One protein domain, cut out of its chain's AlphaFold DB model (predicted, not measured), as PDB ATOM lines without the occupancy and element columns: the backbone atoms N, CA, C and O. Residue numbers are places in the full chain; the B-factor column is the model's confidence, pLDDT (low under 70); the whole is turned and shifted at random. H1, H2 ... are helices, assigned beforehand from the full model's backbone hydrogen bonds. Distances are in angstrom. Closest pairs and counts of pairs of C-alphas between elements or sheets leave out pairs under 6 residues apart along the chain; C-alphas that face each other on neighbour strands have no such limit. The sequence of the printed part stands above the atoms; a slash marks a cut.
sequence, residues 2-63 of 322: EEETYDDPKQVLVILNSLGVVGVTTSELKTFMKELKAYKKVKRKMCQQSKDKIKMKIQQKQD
ATOM      1  N   GLU A   2     171.757 162.753 156.853       52.53
ATOM      2  CA  GLU A   2     170.514 162.625 156.052       52.53
ATOM      3  C   GLU A   2     169.344 162.076 156.897       52.53
ATOM      4  O   GLU A   2     168.404 161.486 156.380       52.53
ATOM      5  N   GLU A   3     169.399 162.205 158.227       61.16
ATOM      6  CA  GLU A   3     168.435 161.537 159.123       61.16
ATOM      7  C   GLU A   3     167.104 162.298 159.317       61.16
ATOM      8  O   GLU A   3     166.183 161.759 159.936       61.16
ATOM      9  N   GLU A   4     166.972 163.517 158.785       65.38
ATOM     10  CA  GLU A   4     165.823 164.407 159.042       65.38
ATOM     11  C   GLU A   4     164.659 164.289 158.045       65.38
ATOM     12  O   GLU A   4     163.572 164.793 158.309       65.38
ATOM     13  N   THR A   5     164.818 163.567 156.936       70.06
ATOM     14  CA  THR A   5     163.788 163.484 155.879       70.06
ATOM     15  C   THR A   5     162.575 162.616 156.247       70.06
ATOM     16  O   THR A   5     161.517 162.701 155.631       70.06
ATOM     17  N   TYR A   6     162.670 161.805 157.302       75.75
ATOM     18  CA  TYR A   6     161.663 160.785 157.638       75.75
ATOM     19  C   TYR A   6     160.575 161.239 158.623       75.75
ATOM     20  O   TYR A   6     159.815 160.399 159.101       75.75
ATOM     21  N   ASP A   7     160.532 162.516 159.005       86.62
ATOM     22  CA  ASP A   7     159.502 163.023 159.927       86.62
ATOM     23  C   ASP A   7     158.308 163.670 159.199       86.62
ATOM     24  O   ASP A   7     157.257 163.868 159.816       86.62
ATOM     25  N   ASP A   8     158.425 163.910 157.888       94.81
ATOM     26  CA  ASP A   8     157.337 164.395 157.039       94.81
ATOM     27  C   ASP A   8     156.502 163.216 156.490       94.81
ATOM     28  O   ASP A   8     157.029 162.379 155.746       94.81
ATOM     29  N   PRO A   9     155.192 163.130 156.804       95.00
ATOM     30  CA  PRO A   9     154.329 162.061 156.306       95.00
ATOM     31  C   PRO A   9     154.270 161.992 154.773       95.00
ATOM     32  O   PRO A   9     154.068 160.905 154.234       95.00
ATOM     33  N   LYS A  10     154.474 163.108 154.056       95.50
ATOM     34  CA  LYS A  10     154.489 163.109 152.583       95.50
ATOM     35  C   LYS A  10     155.706 162.374 152.033       95.50
ATOM     36  O   LYS A  10     155.568 161.581 151.108       95.50
ATOM     37  N   GLN A  11     156.880 162.604 152.616       94.75
ATOM     38  CA  GLN A  11     158.113 161.925 152.204       94.75
ATOM     39  C   GLN A  11     158.042 160.434 152.505       94.75
ATOM     40  O   GLN A  11     158.398 159.611 151.664       94.75
ATOM     41  N   VAL A  12     157.499 160.080 153.670       95.06
ATOM     42  CA  VAL A  12     157.255 158.681 154.021       95.06
ATOM     43  C   VAL A  12     156.294 158.024 153.034       95.06
ATOM     44  O   VAL A  12     156.561 156.912 152.591       95.06
ATOM     45  N   LEU A  13     155.236 158.717 152.609       95.56
ATOM     46  CA  LEU A  13     154.320 158.201 151.594       95.56
ATOM     47  C   LEU A  13     154.997 158.016 150.224       95.56
ATOM     48  O   LEU A  13     154.766 157.008 149.566       95.56
ATOM     49  N   VAL A  14     155.871 158.941 149.808       95.94
ATOM     50  CA  VAL A  14     156.671 158.799 148.574       95.94
ATOM     51  C   VAL A  14     157.569 157.559 148.636       95.94
ATOM     52  O   VAL A  14     157.660 156.828 147.650       95.94
ATOM     53  N   ILE A  15     158.191 157.292 149.788       94.94
ATOM     54  CA  ILE A  15     159.023 156.099 150.003       94.94
ATOM     55  C   ILE A  15     158.168 154.825 149.998       94.94
ATOM     56  O   ILE A  15     158.549 153.833 149.389       94.94
ATOM     57  N   LEU A  16     156.997 154.832 150.636       95.81
ATOM     58  CA  LEU A  16     156.088 153.680 150.614       95.81
ATOM     59  C   LEU A  16     155.623 153.362 149.185       95.81
ATOM     60  O   LEU A  16     155.665 152.204 148.773       95.81
ATOM     61  N   ASN A  17     155.297 154.392 148.400       96.50
ATOM     62  CA  ASN A  17     154.929 154.240 146.994       96.50
ATOM     63  C   ASN A  17     156.091 153.706 146.141       96.50
ATOM     64  O   ASN A  17     155.865 152.861 145.278       96.50
ATOM     65  N   SER A  18     157.332 154.156 146.374       96.31
ATOM     66  CA  SER A  18     158.501 153.645 145.637       96.31
ATOM     67  C   SER A  18     158.843 152.196 145.990       96.31
ATOM     68  O   SER A  18     159.408 151.484 145.163       96.31
ATOM     69  N   LEU A  19     158.449 151.740 147.183       96.75
ATOM     70  CA  LEU A  19     158.515 150.340 147.609       96.75
ATOM     71  C   LEU A  19     157.330 149.494 147.104       96.75
ATOM     72  O   LEU A  19     157.278 148.299 147.386       96.75
ATOM     73  N   GLY A  20     156.387 150.088 146.362       97.12
ATOM     74  CA  GLY A  20     155.214 149.404 145.808       97.12
ATOM     75  C   GLY A  20     154.031 149.271 146.771       97.12
ATOM     76  O   GLY A  20     153.056 148.597 146.443       97.12
ATOM     77  N   VAL A  21     154.076 149.914 147.942       97.25
ATOM     78  CA  VAL A  21     152.955 149.947 148.891       97.25
ATOM     79  C   VAL A  21     152.017 151.090 148.501       97.25
ATOM     80  O   VAL A  21     152.273 152.250 148.817       97.25
ATOM     81  N   VAL A  22     150.933 150.761 147.797       96.56
ATOM     82  CA  VAL A  22     149.921 151.718 147.317       96.56
ATOM     83  C   VAL A  22     148.623 151.548 148.115       96.56
ATOM     84  O   VAL A  22     148.308 150.448 148.559       96.56
ATOM     85  N   GLY A  23     147.854 152.626 148.294       96.44
ATOM     86  CA  GLY A  23     146.536 152.573 148.947       96.44
ATOM     87  C   GLY A  23     146.554 152.723 150.473       96.44
ATOM     88  O   GLY A  23     145.551 152.437 151.116       96.44
ATOM     89  N   VAL A  24     147.664 153.194 151.051       96.38
ATOM     90  CA  VAL A  24     147.781 153.428 152.499       96.38
ATOM     91  C   VAL A  24     146.767 154.478 152.954       96.38
ATOM     92  O   VAL A  24     146.779 155.623 152.495       96.38
ATOM     93  N   THR A  25     145.904 154.101 153.892       98.12
ATOM     94  CA  THR A  25     144.929 155.018 154.485       98.12
ATOM     95  C   THR A  25     145.610 156.028 155.411       98.12
ATOM     96  O   THR A  25     146.700 155.811 155.949       98.12
ATOM     97  N   THR A  26     144.957 157.161 155.661       96.94
ATOM     98  CA  THR A  26     145.511 158.201 156.546       96.94
ATOM     99  C   THR A  26     145.676 157.724 157.992       96.94
ATOM    100  O   THR A  26     146.596 158.168 158.682       96.94
ATOM    101  N   SER A  27     144.820 156.811 158.457       97.81
ATOM    102  CA  SER A  27     144.930 156.158 159.766       97.81
ATOM    103  C   SER A  27     146.140 155.233 159.845       97.81
ATOM    104  O   SER A  27     146.894 155.313 160.813       97.81
ATOM    105  N   GLU A  28     146.374 154.410 158.821       97.56
ATOM    106  CA  GLU A  28     147.537 153.517 158.758       97.56
ATOM    107  C   GLU A  28     148.840 154.312 158.699       97.56
ATOM    108  O   GLU A  28     149.761 154.037 159.466       97.56
ATOM    109  N   LEU A  29     148.891 155.367 157.876       97.25
ATOM    110  CA  LEU A  29     150.060 156.241 157.792       97.25
ATOM    111  C   LEU A  29     150.366 156.899 159.146       97.25
ATOM    112  O   LEU A  29     151.525 156.976 159.548       97.25
ATOM    113  N   LYS A  30     149.346 157.342 159.893       97.31
ATOM    114  CA  LYS A  30     149.532 157.900 161.246       97.31
ATOM    115  C   LYS A  30     150.100 156.870 162.222       97.31
ATOM    116  O   LYS A  30     151.016 157.202 162.980       97.31
ATOM    117  N   THR A  31     149.584 155.642 162.204       97.44
ATOM    118  CA  THR A  31     150.094 154.540 163.034       97.44
ATOM    119  C   THR A  31     151.545 154.224 162.682       97.44
ATOM    120  O   THR A  31     152.396 154.204 163.572       97.44
ATOM    121  N   PHE A  32     151.862 154.121 161.391       96.94
ATOM    122  CA  PHE A  32     153.223 153.903 160.909       96.94
ATOM    123  C   PHE A  32     154.184 155.011 161.362       96.94
ATOM    124  O   PHE A  32     155.249 154.734 161.913       96.94
ATOM    125  N   MET A  33     153.797 156.285 161.228       97.00
ATOM    126  CA  MET A  33     154.610 157.413 161.699       97.00
ATOM    127  C   MET A  33     154.868 157.355 163.214       97.00
ATOM    128  O   MET A  33     155.950 157.726 163.680       97.00
ATOM    129  N   LYS A  34     153.895 156.884 164.003       97.25
ATOM    130  CA  LYS A  34     154.045 156.693 165.454       97.25
ATOM    131  C   LYS A  34     155.050 155.582 165.769       97.25
ATOM    132  O   LYS A  34     155.933 155.787 166.606       97.25
ATOM    133  N   GLU A  35     154.951 154.443 165.093       96.06
ATOM    134  CA  GLU A  35     155.878 153.317 165.257       96.06
ATOM    135  C   GLU A  35     157.295 153.669 164.809       96.06
ATOM    136  O   GLU A  35     158.255 153.385 165.521       96.06
ATOM    137  N   LEU A  36     157.439 154.383 163.693       94.38
ATOM    138  CA  LEU A  36     158.726 154.846 163.185       94.38
ATOM    139  C   LEU A  36     159.423 155.776 164.191       94.38
ATOM    140  O   LEU A  36     160.618 155.631 164.465       94.38
ATOM    141  N   LYS A  37     158.670 156.680 164.831       95.12
ATOM    142  CA  LYS A  37     159.176 157.513 165.936       95.12
ATOM    143  C   LYS A  37     159.576 156.675 167.154       95.12
ATOM    144  O   LYS A  37     160.630 156.928 167.746       95.12
ATOM    145  N   ALA A  38     158.778 155.672 167.521       96.31
ATOM    146  CA  ALA A  38     159.104 154.760 168.616       96.31
ATOM    147  C   ALA A  38     160.391 153.966 168.326       96.31
ATOM    148  O   ALA A  38     161.297 153.936 169.163       96.31
ATOM    149  N   TYR A  39     160.528 153.418 167.117       95.62
ATOM    150  CA  TYR A  39     161.718 152.707 166.659       95.62
ATOM    151  C   TYR A  39     162.963 153.600 166.695       95.62
ATOM    152  O   TYR A  39     163.973 153.219 167.291       95.62
ATOM    153  N   LYS A  40     162.892 154.827 166.155       92.62
ATOM    154  CA  LYS A  40     163.992 155.808 166.237       92.62
ATOM    155  C   LYS A  40     164.409 156.055 167.688       92.62
ATOM    156  O   LYS A  40     165.600 156.064 167.998       92.62
ATOM    157  N   LYS A  41     163.442 156.218 168.598       95.88
ATOM    158  CA  LYS A  41     163.704 156.425 170.030       95.88
ATOM    159  C   LYS A  41     164.435 155.232 170.651       95.88
ATOM    160  O   LYS A  41     165.406 155.436 171.379       95.88
ATOM    161  N   VAL A  42     164.014 154.004 170.348       97.38
ATOM    162  CA  VAL A  42     164.679 152.777 170.822       97.38
ATOM    163  C   VAL A  42     166.091 152.662 170.246       97.38
ATOM    164  O   VAL A  42     167.045 152.465 170.999       97.38
ATOM    165  N   LYS A  43     166.258 152.875 168.937       94.88
ATOM    166  CA  LYS A  43     167.559 152.818 168.259       94.88
ATOM    167  C   LYS A  43     168.546 153.844 168.823       94.88
ATOM    168  O   LYS A  43     169.700 153.502 169.081       94.88
ATOM    169  N   ARG A  44     168.090 155.073 169.103       93.56
ATOM    170  CA  ARG A  44     168.890 156.104 169.788       93.56
ATOM    171  C   ARG A  44     169.329 155.649 171.179       93.56
ATOM    172  O   ARG A  44     170.509 155.763 171.496       93.56
ATOM    173  N   LYS A  45     168.421 155.082 171.981       96.12
ATOM    174  CA  LYS A  45     168.757 154.544 173.313       96.12
ATOM    175  C   LYS A  45     169.785 153.414 173.241       96.12
ATOM    176  O   LYS A  45     170.729 153.420 174.022       96.12
ATOM    177  N   MET A  46     169.650 152.481 172.297       94.69
ATOM    178  CA  MET A  46     170.627 151.401 172.111       94.69
ATOM    179  C   MET A  46     172.004 151.928 171.698       94.69
ATOM    180  O   MET A  46     173.021 151.504 172.247       94.69
ATOM    181  N   CYS A  47     172.040 152.886 170.770       93.12
ATOM    182  CA  CYS A  47     173.279 153.549 170.369       93.12
ATOM    183  C   CYS A  47     173.939 154.252 171.566       93.12
ATOM    184  O   CYS A  47     175.139 154.095 171.785       93.12
ATOM    185  N   GLN A  48     173.152 154.953 172.388       95.56
ATOM    186  CA  GLN A  48     173.652 155.620 173.589       95.56
ATOM    187  C   GLN A  48     174.209 154.624 174.610       95.56
ATOM    188  O   GLN A  48     175.351 154.768 175.030       95.56
ATOM    189  N   GLN A  49     173.483 153.546 174.916       95.56
ATOM    190  CA  GLN A  49     173.977 152.489 175.804       95.56
ATOM    191  C   GLN A  49     175.278 151.862 175.297       95.56
ATOM    192  O   GLN A  49     176.164 151.547 176.088       95.56
ATOM    193  N   SER A  50     175.417 151.668 173.982       93.06
ATOM    194  CA  SER A  50     176.663 151.165 173.404       93.06
ATOM    195  C   SER A  50     177.813 152.154 173.604       93.06
ATOM    196  O   SER A  50     178.912 151.737 173.972       93.06
ATOM    197  N   LYS A  51     177.572 153.457 173.408       94.44
ATOM    198  CA  LYS A  51     178.563 154.512 173.674       94.44
ATOM    199  C   LYS A  51     178.955 154.553 175.151       94.44
ATOM    200  O   LYS A  51     180.147 154.580 175.447       94.44
ATOM    201  N   ASP A  52     177.989 154.476 176.060       93.44
ATOM    202  CA  ASP A  52     178.228 154.507 177.506       93.44
ATOM    203  C   ASP A  52     179.014 153.271 177.969       93.44
ATOM    204  O   ASP A  52     179.986 153.396 178.713       93.44
ATOM    205  N   LYS A  53     178.687 152.081 177.443       95.25
ATOM    206  CA  LYS A  53     179.461 150.847 177.674       95.25
ATOM    207  C   LYS A  53     180.906 150.975 177.195       95.25
ATOM    208  O   LYS A  53     181.822 150.523 177.881       95.25
ATOM    209  N   ILE A  54     181.130 151.567 176.019       93.81
ATOM    210  CA  ILE A  54     182.482 151.807 175.495       93.81
ATOM    211  C   ILE A  54     183.222 152.814 176.384       93.81
ATOM    212  O   ILE A  54     184.359 152.550 176.769       93.81
ATOM    213  N   LYS A  55     182.571 153.915 176.772       95.00
ATOM    214  CA  LYS A  55     183.137 154.938 177.663       95.00
ATOM    215  C   LYS A  55     183.543 154.348 179.016       95.00
ATOM    216  O   LYS A  55     184.671 154.566 179.446       95.00
ATOM    217  N   MET A  56     182.686 153.528 179.629       91.94
ATOM    218  CA  MET A  56     183.008 152.810 180.868       91.94
ATOM    219  C   MET A  56     184.216 151.885 180.708       91.94
ATOM    220  O   MET A  56     185.100 151.886 181.557       91.94
ATOM    221  N   LYS A  57     184.301 151.121 179.610       88.56
ATOM    222  CA  LYS A  57     185.458 150.247 179.346       88.56
ATOM    223  C   LYS A  57     186.753 151.033 179.154       88.56
ATOM    224  O   LYS A  57     187.807 150.558 179.564       88.56
ATOM    225  N   ILE A  58     186.690 152.204 178.522       85.75
ATOM    226  CA  ILE A  58     187.849 153.092 178.376       85.75
ATOM    227  C   ILE A  58     188.277 153.599 179.754       85.75
ATOM    228  O   ILE A  58     189.441 153.452 180.105       85.75
ATOM    229  N   GLN A  59     187.338 154.095 180.558       85.31
ATOM    230  CA  GLN A  59     187.623 154.610 181.896       85.31
ATOM    231  C   GLN A  59     188.178 153.524 182.831       85.31
ATOM    232  O   GLN A  59     189.151 153.759 183.534       85.31
ATOM    233  N   GLN A  60     187.642 152.302 182.769       83.06
ATOM    234  CA  GLN A  60     188.137 151.158 183.542       83.06
ATOM    235  C   GLN A  60     189.549 150.716 183.118       83.06
ATOM    236  O   GLN A  60     190.310 150.193 183.930       83.06
ATOM    237  N   LYS A  61     189.910 150.888 181.840       82.81
ATOM    238  CA  LYS A  61     191.270 150.617 181.341       82.81
ATOM    239  C   LYS A  61     192.250 151.743 181.647       82.81
ATOM    240  O   LYS A  61     193.446 151.491 181.708       82.81
ATOM    241  N   GLN A  62     191.744 152.958 181.817       82.00
ATOM    242  CA  GLN A  62     192.513 154.132 182.216       82.00
ATOM    243  C   GLN A  62     192.662 154.251 183.732       82.00
ATOM    244  O   GLN A  62     193.004 155.329 184.201       82.00
ATOM    245  N   ASP A  63     192.417 153.174 184.483       83.25
ATOM    246  CA  ASP A  63     192.613 153.125 185.927       83.25
ATOM    247  C   ASP A  63     194.045 153.591 186.268       83.25
ATOM    248  O   ASP A  63     195.014 152.863 185.989       83.25
TER     249      ASP A  63
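AT A GLANCE: This is residues 2 to 63 of the 322 residues of the protein "HYLS1_C domain-containing protein" of Nasonia vitripennis (UniProt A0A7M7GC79). One long helix, H2, makes the length of the model, and near its first end the short helix H1 comes to it with its own first residue, Pro 9, and runs about perpendicular to it, forming a small head with the loops before and after H1. The rest of H2, residues 38 to 61, sticks out of this head as a long arm. The printed part has 62 residues, with two named helices, H1 then H2, and no named strand; the class is all helix. It is extended, with a radius of gyration of the C-alphas of 17.8 A and spans of 59 by 20 by 17 A.

IN THESE COORDINATES: H1, residues 9 to 18, begins with C-alpha 9 at (154.329, 162.061, 156.306). H2, residues 26 to 61, measures 52.6 A from first to last C-alpha and ends with C-alpha 61 at (191.270, 150.617, 181.341).

HOW THE PARTS SIT: H1 and H2 only just touch, with 3 pairs of C-alphas within 8 A; H2 touches with residues 29 to 33 alone. The closest C-alphas are those of Pro 9 and Met 33, 7.1 A apart. Their lines are about perpendicular, at 85 degrees. In H1 and H2 every O i to N i+4 pair is within hydrogen-bond range.

THE WHOLE: The C-alphas farthest apart, of Gly 23 and Asp 63, are 59.1 A apart. The printed part has no cut, and the link from H1 to H2 is short, with 7 residues. Residues 2 to 4 have pLDDT under 70.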